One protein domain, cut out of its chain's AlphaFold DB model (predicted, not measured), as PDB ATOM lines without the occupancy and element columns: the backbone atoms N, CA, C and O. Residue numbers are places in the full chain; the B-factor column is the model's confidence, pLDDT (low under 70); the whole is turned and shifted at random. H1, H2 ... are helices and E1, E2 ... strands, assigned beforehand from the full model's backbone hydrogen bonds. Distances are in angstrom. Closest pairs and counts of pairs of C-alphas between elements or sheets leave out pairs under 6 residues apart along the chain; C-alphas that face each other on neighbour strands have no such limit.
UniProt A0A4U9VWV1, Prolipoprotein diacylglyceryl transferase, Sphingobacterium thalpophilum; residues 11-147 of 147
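Overview. This is residues 11 to 147 of the 147 residues of the protein "Prolipoprotein diacylglyceryl transferase" of Sphingobacterium thalpophilum (UniProt A0A4U9VWV1). Two long helices, H2 and H3, open as a V from the tight turn that joins them, and a third, H6, folds back along H3 and packs closely on it. Short helices sit at the ends of this frame, H4 and H5 near the last part of H3 and H7 on H6, while a thin free tail, residues 11 to 29 with H1 at its tip, sticks out and makes the length. The printed part has 137 residues, with seven named helices and one named strand in the order H1 E1 H2 H3 H4 H5 H6 H7; the class is mostly helix. It is only just extended, close to loose, with a radius of gyration of the C-alphas of 21.9 A and spans of 72 by 48 by 33 A.

Arrangement. H1, residues 11 to 15, is apart from each other named element. E1, residues 32 to 34, pairs with no named strand, but its residues pair antiparallel with residues 43 to 44. H2, residues 45 to 67, touches H3, residues 72 to 98, with residues 58 to 66 alone; the closest C-alphas, of Leu 62 and Ala 72, are 6.7 A apart. The two form a helical hairpin at a steep tilt of 39 degrees, opposite ways. H3 is the hub, touching three helices. H4, residues 100 to 105, is close to H3 but not clearly touching, about perpendicular at 90 degrees; the closest C-alphas, of Ile 95 and Tyr 103, are 6.6 A apart. H5, residues 107 to 111, only just touches H3, with 3 pairs of C-alphas within 8 A, the closest those of Arg 91 and Ile 110 at 7.4 A. H6, residues 120 to 138, touches H3 with 52 such pairs, opposite ways at a tilt of 37 degrees, only just steep; the closest C-alphas, of Ala 90 and Gly 123, are 3.9 A apart. H7, residues 142 to 146, touches H6; the closest C-alphas, of Ala 135 and Phe 142, are 5.4 A apart. H2 and H6 are apart. In H2, H3, H4, H6 and H7 every O i to N i+4 pair is within hydrogen-bond range; H1 has 0 of 1, with 0 of 2 O i to N i+3 pairs, and H5 has 0 of 1, with 2 of 2.

Along the chain. H1 begins at C-alpha 11 (-4.916, 3.192, -21.070). H2 is 33.5 A long, H3 38.4 A from C-alpha 72 (-67.845, 7.751, -10.664), and H6 26.9 A. H1, E1, H4, H5 and H7 measure 7.0, 5.8, 8.9, 8.0 and 6.1 A; H7 ends at C-alpha 146 (-63.492, -5.800, -19.204).

Size, cuts and confidence. The C-alphas farthest apart, of Thr 15 and Lys 139, are 72.0 A apart. Without the free stretch, the body spans 46 by 36 by 20 A. The printed part has no cut, and the link from H1 to E1, 16 residues, is long. Residues 11 to 21 are under pLDDT 70; the mean of the printed part is 87.8.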
ATOM      1  N   SER A  11      -5.694   2.352 -20.152       56.34
ATOM      2  CA  SER A  11      -4.916   3.192 -21.070       56.34
ATOM      3  C   SER A  11      -5.142   2.858 -22.546       56.34
ATOM      4  O   SER A  11      -5.112   3.764 -23.375       56.34
ATOM      5  N   ASP A  12      -5.419   1.592 -22.871       57.09
ATOM      6  CA  ASP A  12      -5.585   1.106 -24.249       57.09
ATOM      7  C   ASP A  12      -6.977   1.445 -24.812       57.09
ATOM      8  O   ASP A  12      -7.193   1.460 -26.024       57.09
ATOM      9  N   MET A  13      -7.926   1.772 -23.927       55.88
ATOM     10  CA  MET A  13      -9.288   2.183 -24.272       55.88
ATOM     11  C   MET A  13      -9.359   3.654 -24.720       55.88
ATOM     12  O   MET A  13     -10.205   4.014 -25.535       55.88
ATOM     13  N   ILE A  14      -8.450   4.507 -24.230       56.56
ATOM     14  CA  ILE A  14      -8.438   5.950 -24.530       56.56
ATOM     15  C   ILE A  14      -7.796   6.226 -25.899       56.56
ATOM     16  O   ILE A  14      -8.270   7.081 -26.648       56.56
ATOM     17  N   THR A  15      -6.761   5.474 -26.284       52.34
ATOM     18  CA  THR A  15      -6.062   5.641 -27.572       52.34
ATOM     19  C   THR A  15      -6.867   5.159 -28.779       52.34
ATOM     20  O   THR A  15      -6.631   5.646 -29.883       52.34
ATOM     21  N   SER A  16      -7.858   4.277 -28.601       51.22
ATOM     22  CA  SER A  16      -8.783   3.882 -29.679       51.22
ATOM     23  C   SER A  16      -9.937   4.879 -29.888       51.22
ATOM     24  O   SER A  16     -10.768   4.681 -30.777       51.22
ATOM     25  N   SER A  17     -10.021   5.938 -29.076       55.12
ATOM     26  CA  SER A  17     -11.213   6.784 -28.968       55.12
ATOM     27  C   SER A  17     -11.323   7.904 -30.014       55.12
ATOM     28  O   SER A  17     -12.337   8.598 -30.040       55.12
ATOM     29  N   SER A  18     -10.342   8.081 -30.905       53.44
ATOM     30  CA  SER A  18     -10.425   9.057 -32.010       53.44
ATOM     31  C   SER A  18     -11.130   8.520 -33.268       53.44
ATOM     32  O   SER A  18     -11.280   9.256 -34.240       53.44
ATOM     33  N   ALA A  19     -11.611   7.270 -33.246       56.84
ATOM     34  CA  ALA A  19     -12.355   6.645 -34.345       56.84
ATOM     35  C   ALA A  19     -13.510   5.737 -33.859       56.84
ATOM     36  O   ALA A  19     -13.742   4.666 -34.421       56.84
ATOM     37  N   LEU A  20     -14.243   6.129 -32.806       58.44
ATOM     38  CA  LEU A  20     -15.356   5.329 -32.276       58.44
ATOM     39  C   LEU A  20     -16.713   5.727 -32.872       58.44
ATOM     40  O   LEU A  20     -17.427   6.607 -32.403       58.44
ATOM     41  N   HIS A  21     -17.028   4.987 -33.931       56.97
ATOM     42  CA  HIS A  21     -18.354   4.596 -34.393       56.97
ATOM     43  C   HIS A  21     -19.368   4.338 -33.258       56.97
ATOM     44  O   HIS A  21     -19.046   3.711 -32.249       56.97
ATOM     45  N   LEU A  22     -20.632   4.697 -33.518       71.06
ATOM     46  CA  LEU A  22     -21.861   4.310 -32.802       71.06
ATOM     47  C   LEU A  22     -22.112   2.776 -32.808       71.06
ATOM     48  O   LEU A  22     -23.154   2.321 -33.270       71.06
ATOM     49  N   ASN A  23     -21.167   1.946 -32.361       82.12
ATOM     50  CA  ASN A  23     -21.308   0.481 -32.399       82.12
ATOM     51  C   ASN A  23     -22.082  -0.092 -31.200       82.12
ATOM     52  O   ASN A  23     -22.623  -1.189 -31.303       82.12
ATOM     53  N   TYR A  24     -22.145   0.621 -30.070       82.69
ATOM     54  CA  TYR A  24     -22.956   0.224 -28.918       82.69
ATOM     55  C   TYR A  24     -23.301   1.420 -28.025       82.69
ATOM     56  O   TYR A  24     -22.596   2.428 -28.005       82.69
ATOM     57  N   ILE A  25     -24.400   1.289 -27.280       86.44
ATOM     58  CA  ILE A  25     -24.846   2.256 -26.273       86.44
ATOM     59  C   ILE A  25     -24.630   1.623 -24.898       86.44
ATOM     60  O   ILE A  25     -25.115   0.521 -24.638       86.44
ATOM     61  N   VAL A  26     -23.913   2.316 -24.013       84.88
ATOM     62  CA  VAL A  26     -23.765   1.902 -22.612       84.88
ATOM     63  C   VAL A  26     -25.025   2.315 -21.857       84.88
ATOM     64  O   VAL A  26     -25.302   3.500 -21.704       84.88
ATOM     65  N   TRP A  27     -25.805   1.333 -21.401       84.81
ATOM     66  CA  TRP A  27     -27.020   1.560 -20.619       84.81
ATOM     67  C   TRP A  27     -26.739   1.375 -19.123       84.81
ATOM     68  O   TRP A  27     -26.866   0.275 -18.588       84.81
ATOM     69  N   ASN A  28     -26.331   2.452 -18.451       86.94
ATOM     70  CA  ASN A  28     -25.967   2.475 -17.027       86.94
ATOM     71  C   ASN A  28     -26.849   3.428 -16.198       86.94
ATOM     72  O   ASN A  28     -26.370   4.088 -15.279       86.94
ATOM     73  N   VAL A  29     -28.137   3.517 -16.537       87.19
ATOM     74  CA  VAL A  29     -29.097   4.369 -15.821       87.19
ATOM     75  C   VAL A  29     -29.333   3.828 -14.410       87.19
ATOM     76  O   VAL A  29     -29.654   2.652 -14.235       87.19
ATOM     77  N   GLU A  30     -29.203   4.694 -13.408       86.12
ATOM     78  CA  GLU A  30     -29.496   4.368 -12.014       86.12
ATOM     79  C   GLU A  30     -30.988   4.044 -11.836       86.12
ATOM     80  O   GLU A  30     -31.863   4.780 -12.299       86.12
ATOM     81  N   SER A  31     -31.307   2.913 -11.197       84.69
ATOM     82  CA  SER A  31     -32.706   2.491 -11.024       84.69
ATOM     83  C   SER A  31     -33.444   3.250  -9.928       84.69
ATOM     84  O   SER A  31     -34.682   3.245  -9.899       84.69
ATOM     85  N   ASP A  32     -32.688   3.869  -9.032       87.50
ATOM     86  CA  ASP A  32     -33.167   4.466  -7.802       87.50
ATOM     87  C   ASP A  32     -33.288   5.979  -8.007       87.50
ATOM     88  O   ASP A  32     -32.430   6.620  -8.603       87.50
ATOM     89  N   ILE A  33     -34.408   6.544  -7.565       84.88
ATOM     90  CA  ILE A  33     -34.675   7.982  -7.644       84.88
ATOM     91  C   ILE A  33     -34.119   8.655  -6.393       84.88
ATOM     92  O   ILE A  33     -33.412   9.655  -6.460       84.88
ATOM     93  N   LEU A  34     -34.515   8.115  -5.238       83.25
ATOM     94  CA  LEU A  34     -34.273   8.668  -3.914       83.25
ATOM     95  C   LEU A  34     -34.083   7.506  -2.934       83.25
ATOM     96  O   LEU A  34     -34.989   6.689  -2.736       83.25
ATOM     97  N   THR A  35     -32.917   7.463  -2.298       78.25
ATOM     98  CA  THR A  35     -32.611   6.606  -1.148       78.25
ATOM     99  C   THR A  35     -32.876   7.406   0.122       78.25
ATOM    100  O   THR A  35     -32.105   8.301   0.474       78.25
ATOM    101  N   LEU A  36     -33.991   7.136   0.798       76.81
ATOM    102  CA  LEU A  36     -34.281   7.778   2.078       76.81
ATOM    103  C   LEU A  36     -33.500   7.046   3.181       76.81
ATOM    104  O   LEU A  36     -33.742   5.863   3.375       76.81
ATOM    105  N   PRO A  37     -32.629   7.710   3.964       72.81
ATOM    106  CA  PRO A  37     -31.800   7.043   4.981       72.81
ATOM    107  C   PRO A  37     -32.594   6.450   6.161       72.81
ATOM    108  O   PRO A  37     -32.015   5.830   7.044       72.81
ATOM    109  N   ILE A  38     -33.912   6.670   6.200       76.12
ATOM    110  CA  ILE A  38     -34.835   6.198   7.245       76.12
ATOM    111  C   ILE A  38     -35.573   4.922   6.799       76.12
ATOM    112  O   ILE A  38     -36.131   4.208   7.628       76.12
ATOM    113  N   ILE A  39     -35.604   4.637   5.494       73.88
ATOM    114  CA  ILE A  39     -36.336   3.513   4.914       73.88
ATOM    115  C   ILE A  39     -35.334   2.697   4.100       73.88
ATOM    116  O   ILE A  39     -34.849   3.177   3.081       73.88
ATOM    117  N   ASP A  40     -35.089   1.443   4.484       72.88
ATOM    118  CA  ASP A  40     -34.210   0.499   3.760       72.88
ATOM    119  C   ASP A  40     -34.756   0.080   2.368       72.88
ATOM    120  O   ASP A  40     -34.367  -0.937   1.797       72.88
ATOM    121  N   HIS A  41     -35.678   0.862   1.801       73.06
ATOM    122  CA  HIS A  41     -36.251   0.689   0.476       73.06
ATOM    123  C   HIS A  41     -36.141   1.992  -0.321       73.06
ATOM    124  O   HIS A  41     -36.843   2.971  -0.051       73.06
ATOM    125  N   SER A  42     -35.294   1.979  -1.352       80.38
ATOM    126  CA  SER A  42     -35.198   3.057  -2.338       80.38
ATOM    127  C   SER A  42     -36.478   3.173  -3.163       80.38
ATOM    128  O   SER A  42     -37.056   2.172  -3.601       80.38
ATOM    129  N   ILE A  43     -36.891   4.403  -3.465       84.44
ATOM    130  CA  ILE A  43     -37.950   4.650  -4.448       84.44
ATOM    131  C   ILE A  43     -37.344   4.465  -5.838       84.44
ATOM    132  O   ILE A  43     -36.370   5.130  -6.179       84.44
ATOM    133  N   ARG A  44     -37.922   3.576  -6.649       89.00
ATOM    134  CA  ARG A  44     -37.398   3.210  -7.976       89.00
ATOM    135  C   ARG A  44     -38.198   3.871  -9.096       89.00
ATOM    136  O   ARG A  44     -39.426   3.957  -8.998       89.00
ATOM    137  N   TRP A  45     -37.539   4.221 -10.205       90.25
ATOM    138  CA  TRP A  45     -38.188   4.770 -11.414       90.25
ATOM    139  C   TRP A  45     -39.345   3.904 -11.908       90.25
ATOM    140  O   TRP A  45     -40.400   4.409 -12.284       90.25
ATOM    141  N   TYR A  46     -39.170   2.588 -11.830       90.06
ATOM    142  CA  TYR A  46     -40.196   1.617 -12.194       90.06
ATOM    143  C   TYR A  46     -41.524   1.843 -11.455       90.06
ATOM    144  O   TYR A  46     -42.579   1.853 -12.086       90.06
ATOM    145  N   GLY A  47     -41.475   2.057 -10.136       89.25
ATOM    146  CA  GLY A  47     -42.676   2.269  -9.324       89.25
ATOM    147  C   GLY A  47     -43.366   3.593  -9.645       89.25
ATOM    148  O   GLY A  47     -44.593   3.647  -9.701       89.25
ATOM    149  N   LEU A  48     -42.582   4.638  -9.933       91.44
ATOM    150  CA  LEU A  48     -43.112   5.941 -10.331       91.44
ATOM    151  C   LEU A  48     -43.888   5.854 -11.650       91.44
ATOM    152  O   LEU A  48     -45.022   6.321 -11.726       91.44
ATOM    153  N   PHE A  49     -43.314   5.225 -12.676       93.94
ATOM    154  CA  PHE A  49     -44.002   5.066 -13.960       93.94
ATOM    155  C   PHE A  49     -45.223   4.149 -13.863       93.94
ATOM    156  O   PHE A  49     -46.223   4.399 -14.533       93.94
ATOM    157  N   TRP A  50     -45.185   3.148 -12.984       92.06
ATOM    158  CA  TRP A  50     -46.360   2.341 -12.662       92.06
ATOM    159  C   TRP A  50     -47.491   3.174 -12.059       92.06
ATOM    160  O   TRP A  50     -48.627   3.102 -12.526       92.06
ATOM    161  N   LEU A  51     -47.177   4.002 -11.059       93.06
ATOM    162  CA  LEU A  51     -48.150   4.892 -10.430       93.06
ATOM    163  C   LEU A  51     -48.745   5.874 -11.447       93.06
ATOM    164  O   LEU A  51     -49.962   6.044 -11.495       93.06
ATOM    165  N   LEU A  52     -47.903   6.476 -12.291       96.44
ATOM    166  CA  LEU A  52     -48.354   7.356 -13.369       96.44
ATOM    167  C   LEU A  52     -49.289   6.629 -14.343       96.44
ATOM    168  O   LEU A  52     -50.327   7.177 -14.705       96.44
ATOM    169  N   GLY A  53     -48.969   5.389 -14.722       95.19
ATOM    170  CA  GLY A  53     -49.827   4.564 -15.573       95.19
ATOM    171  C   GLY A  53     -51.209   4.315 -14.964       95.19
ATOM    172  O   GLY A  53     -52.217   4.486 -15.649       95.19
ATOM    173  N   ILE A  54     -51.273   3.990 -13.669       93.81
ATOM    174  CA  ILE A  54     -52.542   3.792 -12.947       93.81
ATOM    175  C   ILE A  54     -53.358   5.089 -12.913       93.81
ATOM    176  O   ILE A  54     -54.550   5.070 -13.216       93.81
ATOM    177  N   ILE A  55     -52.727   6.221 -12.582       96.00
ATOM    178  CA  ILE A  55     -53.405   7.523 -12.528       96.00
ATOM    179  C   ILE A  55     -53.979   7.878 -13.902       96.00
ATOM    180  O   ILE A  55     -55.152   8.233 -14.003       96.00
ATOM    181  N   LEU A  56     -53.179   7.758 -14.964       97.00
ATOM    182  CA  LEU A  56     -53.622   8.061 -16.325       97.00
ATOM    183  C   LEU A  56     -54.756   7.134 -16.773       97.00
ATOM    184  O   LEU A  56     -55.746   7.616 -17.320       97.00
ATOM    185  N   SER A  57     -54.654   5.833 -16.491       94.31
ATOM    186  CA  SER A  57     -55.713   4.859 -16.780       94.31
ATOM    187  C   SER A  57     -57.027   5.233 -16.089       94.31
ATOM    188  O   SER A  57     -58.067   5.284 -16.746       94.31
ATOM    189  N   TYR A  58     -56.980   5.594 -14.804       95.56
ATOM    190  CA  TYR A  58     -58.163   6.032 -14.064       95.56
ATOM    191  C   TYR A  58     -58.791   7.292 -14.679       95.56
ATOM    192  O   TYR A  58     -60.005   7.350 -14.851       95.56
ATOM    193  N   GLN A  59     -57.985   8.291 -15.065       96.38
ATOM    194  CA  GLN A  59     -58.506   9.514 -15.693       96.38
ATOM    195  C   GLN A  59     -59.209   9.226 -17.026       96.38
ATOM    196  O   GLN A  59     -60.277   9.779 -17.292       96.38
ATOM    197  N   VAL A  60     -58.642   8.340 -17.849       95.75
ATOM    198  CA  VAL A  60     -59.262   7.919 -19.114       95.75
ATOM    199  C   VAL A  60     -60.593   7.211 -18.851       95.75
ATOM    200  O   VAL A  60     -61.607   7.586 -19.443       95.75
ATOM    201  N   LEU A  61     -60.622   6.255 -17.920       94.25
ATOM    202  CA  LEU A  61     -61.846   5.538 -17.552       94.25
ATOM    203  C   LEU A  61     -62.911   6.473 -16.974       94.25
ATOM    204  O   LEU A  61     -64.088   6.335 -17.295       94.25
ATOM    205  N   LEU A  62     -62.516   7.480 -16.193       95.50
ATOM    206  CA  LEU A  62     -63.442   8.469 -15.647       95.50
ATOM    207  C   LEU A  62     -64.129   9.276 -16.757       95.50
ATOM    208  O   LEU A  62     -65.320   9.576 -16.661       95.50
ATOM    209  N   VAL A  63     -63.405   9.618 -17.826       95.69
ATOM    210  CA  VAL A  63     -63.986  10.283 -19.002       95.69
ATOM    211  C   VAL A  63     -64.975   9.363 -19.722       95.69
ATOM    212  O   VAL A  63     -66.042   9.828 -20.121       95.69
ATOM    213  N   ILE A  64     -64.659   8.073 -19.867       92.81
ATOM    214  CA  ILE A  64     -65.545   7.079 -20.497       92.81
ATOM    215  C   ILE A  64     -66.822   6.895 -19.669       92.81
ATOM    216  O   ILE A  64     -67.923   7.062 -20.189       92.81
ATOM    217  N   PHE A  65     -66.698   6.684 -18.358       93.00
ATOM    218  CA  PHE A  65     -67.838   6.514 -17.452       93.00
ATOM    219  C   PHE A  65     -68.778   7.722 -17.467       93.00
ATOM    220  O   PHE A  65     -69.998   7.557 -17.496       93.00
ATOM    221  N   LYS A  66     -68.226   8.941 -17.518       92.75
ATOM    222  CA  LYS A  66     -69.023  10.167 -17.667       92.75
ATOM    223  C   LYS A  66     -69.784  10.210 -18.993       92.75
ATOM    224  O   LYS A  66     -70.939  10.627 -18.999       92.75
ATOM    225  N   LYS A  67     -69.167   9.778 -20.099       93.56
ATOM    226  CA  LYS A  67     -69.829   9.697 -21.415       93.56
ATOM    227  C   LYS A  67     -70.954   8.662 -21.442       93.56
ATOM    228  O   LYS A  67     -71.944   8.869 -22.130       93.56
ATOM    229  N   GLU A  68     -70.821   7.591 -20.672       91.50
ATOM    230  CA  GLU A  68     -71.831   6.535 -20.548       91.50
ATOM    231  C   GLU A  68     -72.868   6.793 -19.445       91.50
ATOM    232  O   GLU A  68     -73.667   5.913 -19.119       91.50
ATOM    233  N   TYR A  69     -72.877   7.998 -18.863       92.50
ATOM    234  CA  TYR A  69     -73.787   8.391 -17.782       92.50
ATOM    235  C   TYR A  69     -73.723   7.445 -16.570       92.50
ATOM    236  O   TYR A  69     -74.731   7.167 -15.914       92.50
ATOM    237  N   ARG A  70     -72.526   6.928 -16.266       90.62
ATOM    238  CA  ARG A  70     -72.263   6.062 -15.113       90.62
ATOM    239  C   ARG A  70     -71.710   6.861 -13.926       90.62
ATOM    240  O   ARG A  70     -70.940   7.801 -14.125       90.62
ATOM    241  N   PRO A  71     -72.074   6.480 -12.688       92.88
ATOM    242  CA  PRO A  71     -71.547   7.115 -11.484       92.88
ATOM    243  C   PRO A  71     -70.044   6.847 -11.323       92.88
ATOM    244  O   PRO A  71     -69.580   5.727 -11.560       92.88
ATOM    245  N   ALA A  72     -69.290   7.861 -10.892       93.38
ATOM    246  CA  ALA A  72     -67.845   7.751 -10.664       93.38
ATOM    247  C   ALA A  72     -67.521   6.779  -9.518       93.38
ATOM    248  O   ALA A  72     -66.530   6.058  -9.564       93.38
ATOM    249  N   GLU A  73     -68.429   6.658  -8.551       94.44
ATOM    250  CA  GLU A  73     -68.332   5.735  -7.423       94.44
ATOM    251  C   GLU A  73     -68.241   4.273  -7.884       94.44
ATOM    252  O   GLU A  73     -67.675   3.424  -7.195       94.44
ATOM    253  N   LEU A  74     -68.797   3.959  -9.059       94.19
ATOM    254  CA  LEU A  74     -68.723   2.623  -9.640       94.19
ATOM    255  C   LEU A  74     -67.317   2.335 -10.185       94.19
ATOM    256  O   LEU A  74     -66.829   1.217 -10.035       94.19
ATOM    257  N   LEU A  75     -66.647   3.346 -10.745       94.94
ATOM    258  CA  LEU A  75     -65.249   3.255 -11.168       94.94
ATOM    259  C   LEU A  75     -64.305   3.145  -9.965       94.94
ATOM    260  O   LEU A  75     -63.355   2.364 -10.005       94.94
ATOM    261  N   ASP A  76     -64.582   3.865  -8.879       95.06
ATOM    262  CA  ASP A  76     -63.805   3.769  -7.637       95.06
ATOM    263  C   ASP A  76     -63.866   2.357  -7.060       95.06
ATOM    264  O   ASP A  76     -62.845   1.747  -6.736       95.06
ATOM    265  N   GLN A  77     -65.074   1.794  -7.002       95.94
ATOM    266  CA  GLN A  77     -65.274   0.417  -6.569       95.94
ATOM    267  C   GLN A  77     -64.576  -0.568  -7.509       95.94
ATOM    268  O   GLN A  77     -63.868  -1.450  -7.026       95.94
ATOM    269  N   LEU A  78     -64.702  -0.406  -8.829       95.75
ATOM    270  CA  LEU A  78     -64.008  -1.254  -9.801       95.75
ATOM    271  C   LEU A  78     -62.487  -1.209  -9.606       95.75
ATOM    272  O   LEU A  78     -61.836  -2.253  -9.557       95.75
ATOM    273  N   SER A  79     -61.931  -0.013  -9.423       95.69
ATOM    274  CA  SER A  79     -60.496   0.204  -9.220       95.69
ATOM    275  C   SER A  79     -59.987  -0.531  -7.979       95.69
ATOM    276  O   SER A  79     -58.930  -1.158  -8.025       95.69
ATOM    277  N   ILE A  80     -60.765  -0.542  -6.889       96.06
ATOM    278  CA  ILE A  80     -60.442  -1.315  -5.681       96.06
ATOM    279  C   ILE A  80     -60.451  -2.821  -5.974       96.06
ATOM    280  O   ILE A  80     -59.521  -3.520  -5.574       96.06
ATOM    281  N   TYR A  81     -61.463  -3.333  -6.685       96.69
ATOM    282  CA  TYR A  81     -61.536  -4.757  -7.039       96.69
ATOM    283  C   TYR A  81     -60.343  -5.189  -7.897       96.69
ATOM    284  O   TYR A  81     -59.752  -6.236  -7.635       96.69
ATOM    285  N   ILE A  82     -59.967  -4.373  -8.883       96.25
ATOM    286  CA  ILE A  82     -58.813  -4.622  -9.751       96.25
ATOM    287  C   ILE A  82     -57.518  -4.580  -8.939       96.25
ATOM    288  O   ILE A  82     -56.723  -5.512  -9.034       96.25
ATOM    289  N   LEU A  83     -57.300  -3.553  -8.113       95.25
ATOM    290  CA  LEU A  83     -56.073  -3.407  -7.324       95.25
ATOM    291  C   LEU A  83     -55.896  -4.577  -6.344       95.25
ATOM    292  O   LEU A  83     -54.847  -5.220  -6.323       95.25
ATOM    293  N   VAL A  84     -56.938  -4.890  -5.572       95.94
ATOM    294  CA  VAL A  84     -56.928  -5.997  -4.605       95.94
ATOM    295  C   VAL A  84     -56.756  -7.334  -5.322       95.94
ATOM    296  O   VAL A  84     -55.909  -8.136  -4.926       95.94
ATOM    297  N   GLY A  85     -57.505  -7.557  -6.406       96.81
ATOM    298  CA  GLY A  85     -57.386  -8.755  -7.233       96.81
ATOM    299  C   GLY A  85     -55.976  -8.930  -7.794       96.81
ATOM    300  O   GLY A  85     -55.416 -10.018  -7.698       96.81
ATOM    301  N   THR A  86     -55.362  -7.855  -8.293       96.00
ATOM    302  CA  THR A  86     -53.993  -7.862  -8.830       96.00
ATOM    303  C   THR A  86     -52.982  -8.258  -7.765       96.00
ATOM    304  O   THR A  86     -52.172  -9.146  -8.006       96.00
ATOM    305  N   VAL A  87     -53.017  -7.629  -6.586       94.56
ATOM    306  CA  VAL A  87     -52.032  -7.884  -5.519       94.56
ATOM    307  C   VAL A  87     -52.168  -9.307  -4.983       94.56
ATOM    308  O   VAL A  87     -51.175 -10.031  -4.899       94.56
ATOM    309  N   ILE A  88     -53.395  -9.735  -4.671       95.50
ATOM    310  CA  ILE A  88     -53.660 -11.088  -4.170       95.50
ATOM    311  C   ILE A  88     -53.298 -12.121  -5.236       95.50
ATOM    312  O   ILE A  88     -52.570 -13.071  -4.952       95.50
ATOM    313  N   GLY A  89     -53.759 -11.925  -6.470       96.31
ATOM    314  CA  GLY A  89     -53.484 -12.823  -7.584       96.31
ATOM    315  C   GLY A  89     -51.994 -12.927  -7.883       96.31
ATOM    316  O   GLY A  89     -51.476 -14.030  -8.033       96.31
ATOM    317  N   ALA A  90     -51.272 -11.806  -7.906       95.56
ATOM    318  CA  ALA A  90     -49.834 -11.796  -8.150       95.56
ATOM    319  C   ALA A  90     -49.062 -12.526  -7.050       95.56
ATOM    320  O   ALA A  90     -48.114 -13.257  -7.350       95.56
ATOM    321  N   ARG A  91     -49.486 -12.375  -5.789       94.06
ATOM    322  CA  ARG A  91     -48.858 -13.068  -4.666       94.06
ATOM    323  C   ARG A  91     -49.138 -14.565  -4.692       94.06
ATOM    324  O   ARG A  91     -48.204 -15.355  -4.608       94.06
ATOM    325  N   LEU A  92     -50.396 -14.956  -4.874       93.06
ATOM    326  CA  LEU A  92     -50.776 -16.362  -4.991       93.06
ATOM    327  C   LEU A  92     -50.108 -17.021  -6.198       93.06
ATOM    328  O   LEU A  92     -49.554 -18.105  -6.069       93.06
ATOM    329  N   GLY A  93     -50.079 -16.348  -7.348       93.88
ATOM    330  CA  GLY A  93     -49.373 -16.831  -8.529       93.88
ATOM    331  C   GLY A  93     -47.886 -17.050  -8.257       93.88
ATOM    332  O   GLY A  93     -47.345 -18.077  -8.647       93.88
ATOM    333  N   HIS A  94     -47.226 -16.137  -7.538       93.00
ATOM    334  CA  HIS A  94     -45.828 -16.341  -7.164       93.00
ATOM    335  C   HIS A  94     -45.646 -17.589  -6.291       93.00
ATOM    336  O   HIS A  94     -44.782 -18.419  -6.565       93.00
ATOM    337  N   ILE A  95     -46.507 -17.759  -5.290       91.50
ATOM    338  CA  ILE A  95     -46.468 -18.912  -4.388       91.50
ATOM    339  C   ILE A  95     -46.670 -20.221  -5.159       91.50
ATOM    340  O   ILE A  95     -45.902 -21.158  -4.975       91.50
ATOM    341  N   PHE A  96     -47.668 -20.286  -6.044       90.81
ATOM    342  CA  PHE A  96     -47.985 -21.509  -6.780       90.81
ATOM    343  C   PHE A  96     -46.959 -21.860  -7.860       90.81
ATOM    344  O   PHE A  96     -46.679 -23.040  -8.054       90.81
ATOM    345  N   PHE A  97     -46.415 -20.869  -8.571       89.94
ATOM    346  CA  PHE A  97     -45.523 -21.128  -9.705       89.94
ATOM    347  C   PHE A  97     -44.052 -21.287  -9.322       89.94
ATOM    348  O   PHE A  97     -43.329 -21.951 -10.060       89.94
ATOM    349  N   TYR A  98     -43.599 -20.679  -8.221       86.94
ATOM    350  CA  TYR A  98     -42.169 -20.632  -7.903       86.94
ATOM    351  C   TYR A  98     -41.782 -21.530  -6.727       86.94
ATOM    352  O   TYR A  98     -40.872 -22.336  -6.889       86.94
ATOM    353  N   ASP A  99     -42.445 -21.429  -5.569       85.69
ATOM    354  CA  ASP A  99     -42.046 -22.226  -4.395       85.69
ATOM    355  C   ASP A  99     -43.198 -22.532  -3.416       85.69
ATOM    356  O   ASP A  99     -43.254 -22.012  -2.296       85.69
ATOM    357  N   PRO A 100     -44.153 -23.393  -3.803       87.50
ATOM    358  CA  PRO A 100     -45.312 -23.685  -2.964       87.50
ATOM    359  C   PRO A 100     -44.934 -24.382  -1.647       87.50
ATOM    360  O   PRO A 100     -45.579 -24.150  -0.624       87.50
ATOM    361  N   ALA A 101     -43.881 -25.208  -1.634       88.56
ATOM    362  CA  ALA A 101     -43.456 -25.943  -0.443       88.56
ATOM    363  C   ALA A 101     -42.882 -25.011   0.639       88.56
ATOM    364  O   ALA A 101     -43.206 -25.155   1.825       88.56
ATOM    365  N   TYR A 102     -42.091 -24.010   0.244       87.94
ATOM    366  CA  TYR A 102     -41.558 -23.010   1.165       87.94
ATOM    367  C   TYR A 102     -42.667 -22.205   1.852       87.94
ATOM    368  O   TYR A 102     -42.674 -22.070   3.078       87.94
ATOM    369  N   TYR A 103     -43.663 -21.731   1.104       86.88
ATOM    370  CA  TYR A 103     -44.737 -20.915   1.680       86.88
ATOM    371  C   TYR A 103     -45.724 -21.711   2.542       86.88
ATOM    372  O   TYR A 103     -46.283 -21.150   3.485       86.88
ATOM    373  N   LEU A 104     -45.903 -23.011   2.287       86.94
ATOM    374  CA  LEU A 104     -46.691 -23.888   3.162       86.94
ATOM    375  C   LEU A 104     -46.019 -24.113   4.523       86.94
ATOM    376  O   LEU A 104     -46.711 -24.228   5.532       86.94
ATOM    377  N   SER A 105     -44.683 -24.134   4.565       90.31
ATOM    378  CA  SER A 105     -43.933 -24.214   5.827       90.31
ATOM    379  C   SER A 105     -43.849 -22.872   6.570       90.31
ATOM    380  O   SER A 105     -43.698 -22.860   7.790       90.31
ATOM    381  N   HIS A 106     -44.019 -21.745   5.869       87.50
ATOM    382  CA  HIS A 106     -43.961 -20.392   6.436       87.50
ATOM    383  C   HIS A 106     -45.199 -19.561   6.054       87.50
ATOM    384  O   HIS A 106     -45.090 -18.590   5.300       87.50
ATOM    385  N   PRO A 107     -46.390 -19.868   6.601       85.94
ATOM    386  CA  PRO A 107     -47.647 -19.255   6.161       85.94
ATOM    387  C   PRO A 107     -47.679 -17.731   6.339       85.94
ATOM    388  O   PRO A 107     -48.272 -17.026   5.527       85.94
ATOM    389  N   PHE A 108     -46.986 -17.180   7.339       89.19
ATOM    390  CA  PHE A 108     -46.899 -15.727   7.531       89.19
ATOM    391  C   PHE A 108     -46.179 -15.006   6.382       89.19
ATOM    392  O   PHE A 108     -46.506 -13.860   6.072       89.19
ATOM    393  N   LYS A 109     -45.251 -15.682   5.690       86.19
ATOM    394  CA  LYS A 109     -44.536 -15.119   4.535       86.19
ATOM    395  C   LYS A 109     -45.439 -14.945   3.319       86.19
ATOM    396  O   LYS A 109     -45.103 -14.163   2.436       86.19
ATOM    397  N   ILE A 110     -46.611 -15.581   3.275       86.06
ATOM    398  CA  ILE A 110     -47.591 -15.387   2.196       86.06
ATOM    399  C   ILE A 110     -48.041 -13.922   2.130       86.06
ATOM    400  O   ILE A 110     -48.145 -13.371   1.037       86.06
ATOM    401  N   LEU A 111     -48.217 -13.265   3.280       87.50
ATOM    402  CA  LEU A 111     -48.666 -11.869   3.370       87.50
ATOM    403  C   LEU A 111     -47.536 -10.842   3.202       87.50
ATOM    404  O   LEU A 111     -47.813  -9.660   3.005       87.50
ATOM    405  N   ALA A 112     -46.276 -11.280   3.259       86.38
ATOM    406  CA  ALA A 112     -45.097 -10.422   3.180       86.38
ATOM    407  C   ALA A 112     -44.814  -9.953   1.740       86.38
ATOM    408  O   ALA A 112     -43.821 -10.330   1.122       86.38
ATOM    409  N   ILE A 113     -45.713  -9.135   1.188       85.56
ATOM    410  CA  ILE A 113     -45.614  -8.587  -0.176       85.56
ATOM    411  C   ILE A 113     -44.452  -7.595  -0.346       85.56
ATOM    412  O   ILE A 113     -43.993  -7.372  -1.462       85.56
ATOM    413  N   TRP A 114     -43.964  -7.013   0.754       84.69
ATOM    414  CA  TRP A 114     -42.840  -6.068   0.768       84.69
ATOM    415  C   TRP A 114     -41.483  -6.737   0.527       84.69
ATOM    416  O   TRP A 114     -40.541  -6.074   0.114       84.69
ATOM    417  N   GLU A 115     -41.381  -8.057   0.709       83.19
ATOM    418  CA  GLU A 115     -40.162  -8.827   0.413       83.19
ATOM    419  C   GLU A 115     -40.004  -9.115  -1.095       83.19
ATOM    420  O   GLU A 115     -39.093  -9.827  -1.511       83.19
ATOM    421  N   GLY A 116     -40.901  -8.576  -1.928       82.88
ATOM    422  CA  GLY A 116     -41.000  -8.903  -3.347       82.88
ATOM    423  C   GLY A 116     -41.762 -10.210  -3.575       82.88
ATOM    424  O   GLY A 116     -42.552 -10.637  -2.737       82.88
ATOM    425  N   GLY A 117     -41.556 -10.847  -4.731       85.69
ATOM    426  CA  GLY A 117     -42.232 -12.104  -5.081       85.69
ATOM    427  C   GLY A 117     -43.678 -11.901  -5.543       85.69
ATOM    428  O   GLY A 117     -44.629 -12.361  -4.906       85.69
ATOM    429  N   LEU A 118     -43.840 -11.189  -6.659       89.12
ATOM    430  CA  LEU A 118     -45.117 -10.980  -7.339       89.12
ATOM    431  C   LEU A 118     -45.016 -11.536  -8.760       89.12
ATOM    432  O   LEU A 118     -44.114 -11.170  -9.512       89.12
ATOM    433  N   ALA A 119     -45.938 -12.419  -9.136       92.88
ATOM    434  CA  ALA A 119     -45.990 -12.999 -10.472       92.88
ATOM    435  C   ALA A 119     -46.966 -12.224 -11.365       92.88
ATOM    436  O   ALA A 119     -48.143 -12.091 -11.026       92.88
ATOM    437  N   SER A 120     -46.518 -11.780 -12.544       93.38
ATOM    438  CA  SER A 120     -47.376 -11.039 -13.486       93.38
ATOM    439  C   SER A 120     -48.584 -11.856 -13.957       93.38
ATOM    440  O   SER A 120     -49.695 -11.337 -13.991       93.38
ATOM    441  N   HIS A 121     -48.394 -13.150 -14.241       94.81
ATOM    442  CA  HIS A 121     -49.463 -14.070 -14.650       94.81
ATOM    443  C   HIS A 121     -50.544 -14.197 -13.572       94.81
ATOM    444  O   HIS A 121     -51.735 -14.138 -13.870       94.81
ATOM    445  N   GLY A 122     -50.124 -14.303 -12.307       94.88
ATOM    446  CA  GLY A 122     -51.038 -14.296 -11.170       94.88
ATOM    447  C   GLY A 122     -51.797 -12.976 -11.054       94.88
ATOM    448  O   GLY A 122     -53.001 -12.983 -10.810       94.88
ATOM    449  N   GLY A 123     -51.117 -11.849 -11.285       95.81
ATOM    450  CA  GLY A 123     -51.737 -10.525 -11.305       95.81
ATOM    451  C   GLY A 123     -52.810 -10.407 -12.385       95.81
ATOM    452  O   GLY A 123     -53.928 -10.005 -12.084       95.81
ATOM    453  N   GLY A 124     -52.515 -10.842 -13.614       96.12
ATOM    454  CA  GLY A 124     -53.471 -10.845 -14.726       96.12
ATOM    455  C   GLY A 124     -54.719 -11.686 -14.439       96.12
ATOM    456  O   GLY A 124     -55.839 -11.212 -14.617       96.12
ATOM    457  N   ILE A 125     -54.544 -12.902 -13.913       96.81
ATOM    458  CA  ILE A 125     -55.669 -13.751 -13.483       96.81
ATOM    459  C   ILE A 125     -56.457 -13.069 -12.355       96.81
ATOM    460  O   ILE A 125     -57.687 -13.058 -12.369       96.81
ATOM    461  N   GLY A 126     -55.756 -12.457 -11.400       97.19
ATOM    462  CA  GLY A 126     -56.348 -11.701 -10.303       97.19
ATOM    463  C   GLY A 126     -57.217 -10.529 -10.763       97.19
ATOM    464  O   GLY A 126     -58.307 -10.336 -10.224       97.19
ATOM    465  N   ILE A 127     -56.788  -9.792 -11.793       97.00
ATOM    466  CA  ILE A 127     -57.567  -8.711 -12.420       97.00
ATOM    467  C   ILE A 127     -58.865  -9.259 -13.008       97.00
ATOM    468  O   ILE A 127     -59.938  -8.742 -12.699       97.00
ATOM    469  N   LEU A 128     -58.792 -10.332 -13.803       97.12
ATOM    470  CA  LEU A 128     -59.974 -10.941 -14.422       97.12
ATOM    471  C   LEU A 128     -60.983 -11.418 -13.372       97.12
ATOM    472  O   LEU A 128     -62.184 -11.191 -13.516       97.12
ATOM    473  N   ILE A 129     -60.501 -12.029 -12.286       97.25
ATOM    474  CA  ILE A 129     -61.347 -12.432 -11.156       97.25
ATOM    475  C   ILE A 129     -61.961 -11.200 -10.478       97.25
ATOM    476  O   ILE A 129     -63.155 -11.207 -10.182       97.25
ATOM    477  N   GLY A 130     -61.187 -10.134 -10.260       97.19
ATOM    478  CA  GLY A 130     -61.676  -8.876  -9.690       97.19
ATOM    479  C   GLY A 130     -62.811  -8.266 -10.516       97.19
ATOM    480  O   GLY A 130     -63.879  -7.977  -9.975       97.19
ATOM    481  N   ILE A 131     -62.619  -8.161 -11.833       97.00
ATOM    482  CA  ILE A 131     -63.631  -7.686 -12.787       97.00
ATOM    483  C   ILE A 131     -64.871  -8.587 -12.751       97.00
ATOM    484  O   ILE A 131     -65.995  -8.095 -12.672       97.00
ATOM    485  N   PHE A 132     -64.687  -9.909 -12.745       97.31
ATOM    486  CA  PHE A 132     -65.787 -10.871 -12.679       97.31
ATOM    487  C   PHE A 132     -66.621 -10.730 -11.399       97.31
ATOM    488  O   PHE A 132     -67.853 -10.684 -11.458       97.31
ATOM    489  N   LEU A 133     -65.970 -10.627 -10.238       97.06
ATOM    490  CA  LEU A 133     -66.647 -10.451  -8.953       97.06
ATOM    491  C   LEU A 133     -67.402  -9.120  -8.894       97.06
ATOM    492  O   LEU A 133     -68.544  -9.080  -8.427       97.06
ATOM    493  N   PHE A 134     -66.796  -8.051  -9.405       97.12
ATOM    494  CA  PHE A 134     -67.429  -6.744  -9.505       97.12
ATOM    495  C   PHE A 134     -68.662  -6.777 -10.419       97.12
ATOM    496  O   PHE A 134     -69.758  -6.403  -9.992       97.12
ATOM    497  N   ALA A 135     -68.521  -7.298 -11.640       96.44
ATOM    498  CA  ALA A 135     -69.613  -7.413 -12.603       96.44
ATOM    499  C   ALA A 135     -70.786  -8.216 -12.019       96.44
ATOM    500  O   ALA A 135     -71.942  -7.793 -12.105       96.44
ATOM    501  N   ARG A 136     -70.492  -9.322 -11.321       95.75
ATOM    502  CA  ARG A 136     -71.503 -10.143 -10.642       95.75
ATOM    503  C   ARG A 136     -72.214  -9.392  -9.517       95.75
ATOM    504  O   ARG A 136     -73.433  -9.505  -9.399       95.75
ATOM    505  N   LYS A 137     -71.487  -8.626  -8.699       95.81
ATOM    506  CA  LYS A 137     -72.065  -7.839  -7.598       95.81
ATOM    507  C   LYS A 137     -72.992  -6.734  -8.111       95.81
ATOM    508  O   LYS A 137     -74.064  -6.532  -7.547       95.81
ATOM    509  N   HIS A 138     -72.595  -6.055  -9.184       93.88
ATOM    510  CA  HIS A 138     -73.331  -4.921  -9.752       93.88
ATOM    511  C   HIS A 138     -74.316  -5.312 -10.866       93.88
ATOM    512  O   HIS A 138     -75.003  -4.442 -11.394       93.88
ATOM    513  N   LYS A 139     -74.431  -6.611 -11.189       93.06
ATOM    514  CA  LYS A 139     -75.281  -7.156 -12.265       93.06
ATOM    515  C   LYS A 139     -74.994  -6.517 -13.632       93.06
ATOM    516  O   LYS A 139     -75.908  -6.246 -14.405       93.06
ATOM    517  N   LEU A 140     -73.719  -6.270 -13.910       92.81
ATOM    518  CA  LEU A 140     -73.236  -5.721 -15.175       92.81
ATOM    519  C   LEU A 140     -72.697  -6.846 -16.062       92.81
ATOM    520  O   LEU A 140     -72.321  -7.913 -15.573       92.81
ATOM    521  N   SER A 141     -72.657  -6.610 -17.374       93.56
ATOM    522  CA  SER A 141     -72.011  -7.540 -18.303       93.56
ATOM    523  C   SER A 141     -70.508  -7.573 -18.028       93.56
ATOM    524  O   SER A 141     -69.872  -6.525 -18.009       93.56
ATOM    525  N   PHE A 142     -69.936  -8.765 -17.842       93.31
ATOM    526  CA  PHE A 142     -68.492  -8.925 -17.636       93.31
ATOM    527  C   PHE A 142     -67.683  -8.312 -18.780       93.31
ATOM    528  O   PHE A 142     -66.729  -7.591 -18.522       93.31
ATOM    529  N   LEU A 143     -68.101  -8.560 -20.026       93.25
ATOM    530  CA  LEU A 143     -67.416  -8.039 -21.209       93.25
ATOM    531  C   LEU A 143     -67.426  -6.510 -21.244       93.25
ATOM    532  O   LEU A 143     -66.419  -5.932 -21.610       93.25
ATOM    533  N   TRP A 144     -68.511  -5.881 -20.778       90.62
ATOM    534  CA  TRP A 144     -68.595  -4.420 -20.712       90.62
ATOM    535  C   TRP A 144     -67.667  -3.814 -19.656       90.62
ATOM    536  O   TRP A 144     -67.148  -2.721 -19.822       90.62
ATOM    537  N   VAL A 145     -67.441  -4.518 -18.544       91.81
ATOM    538  CA  VAL A 145     -66.485  -4.052 -17.524       91.81
ATOM    539  C   VAL A 145     -65.034  -4.336 -17.944       91.81
ATOM    540  O   VAL A 145     -64.118  -3.692 -17.443       91.81
ATOM    541  N   ALA A 146     -64.816  -5.331 -18.805       91.50
ATOM    542  CA  ALA A 146     -63.492  -5.800 -19.204       91.50
ATOM    543  C   ALA A 146     -62.926  -5.128 -20.469       91.50
ATOM    544  O   ALA A 146     -61.754  -5.361 -20.772       91.50
ATOM    545  N   GLU A 147     -63.749  -4.385 -21.215       81.88
ATOM    546  CA  GLU A 147     -63.356  -3.662 -22.438       81.88
ATOM    547  C   GLU A 147     -62.724  -2.279 -22.188       81.88
ATOM    548  O   GLU A 147     -62.465  -1.922 -21.014       81.88
TER     549      GLU A 147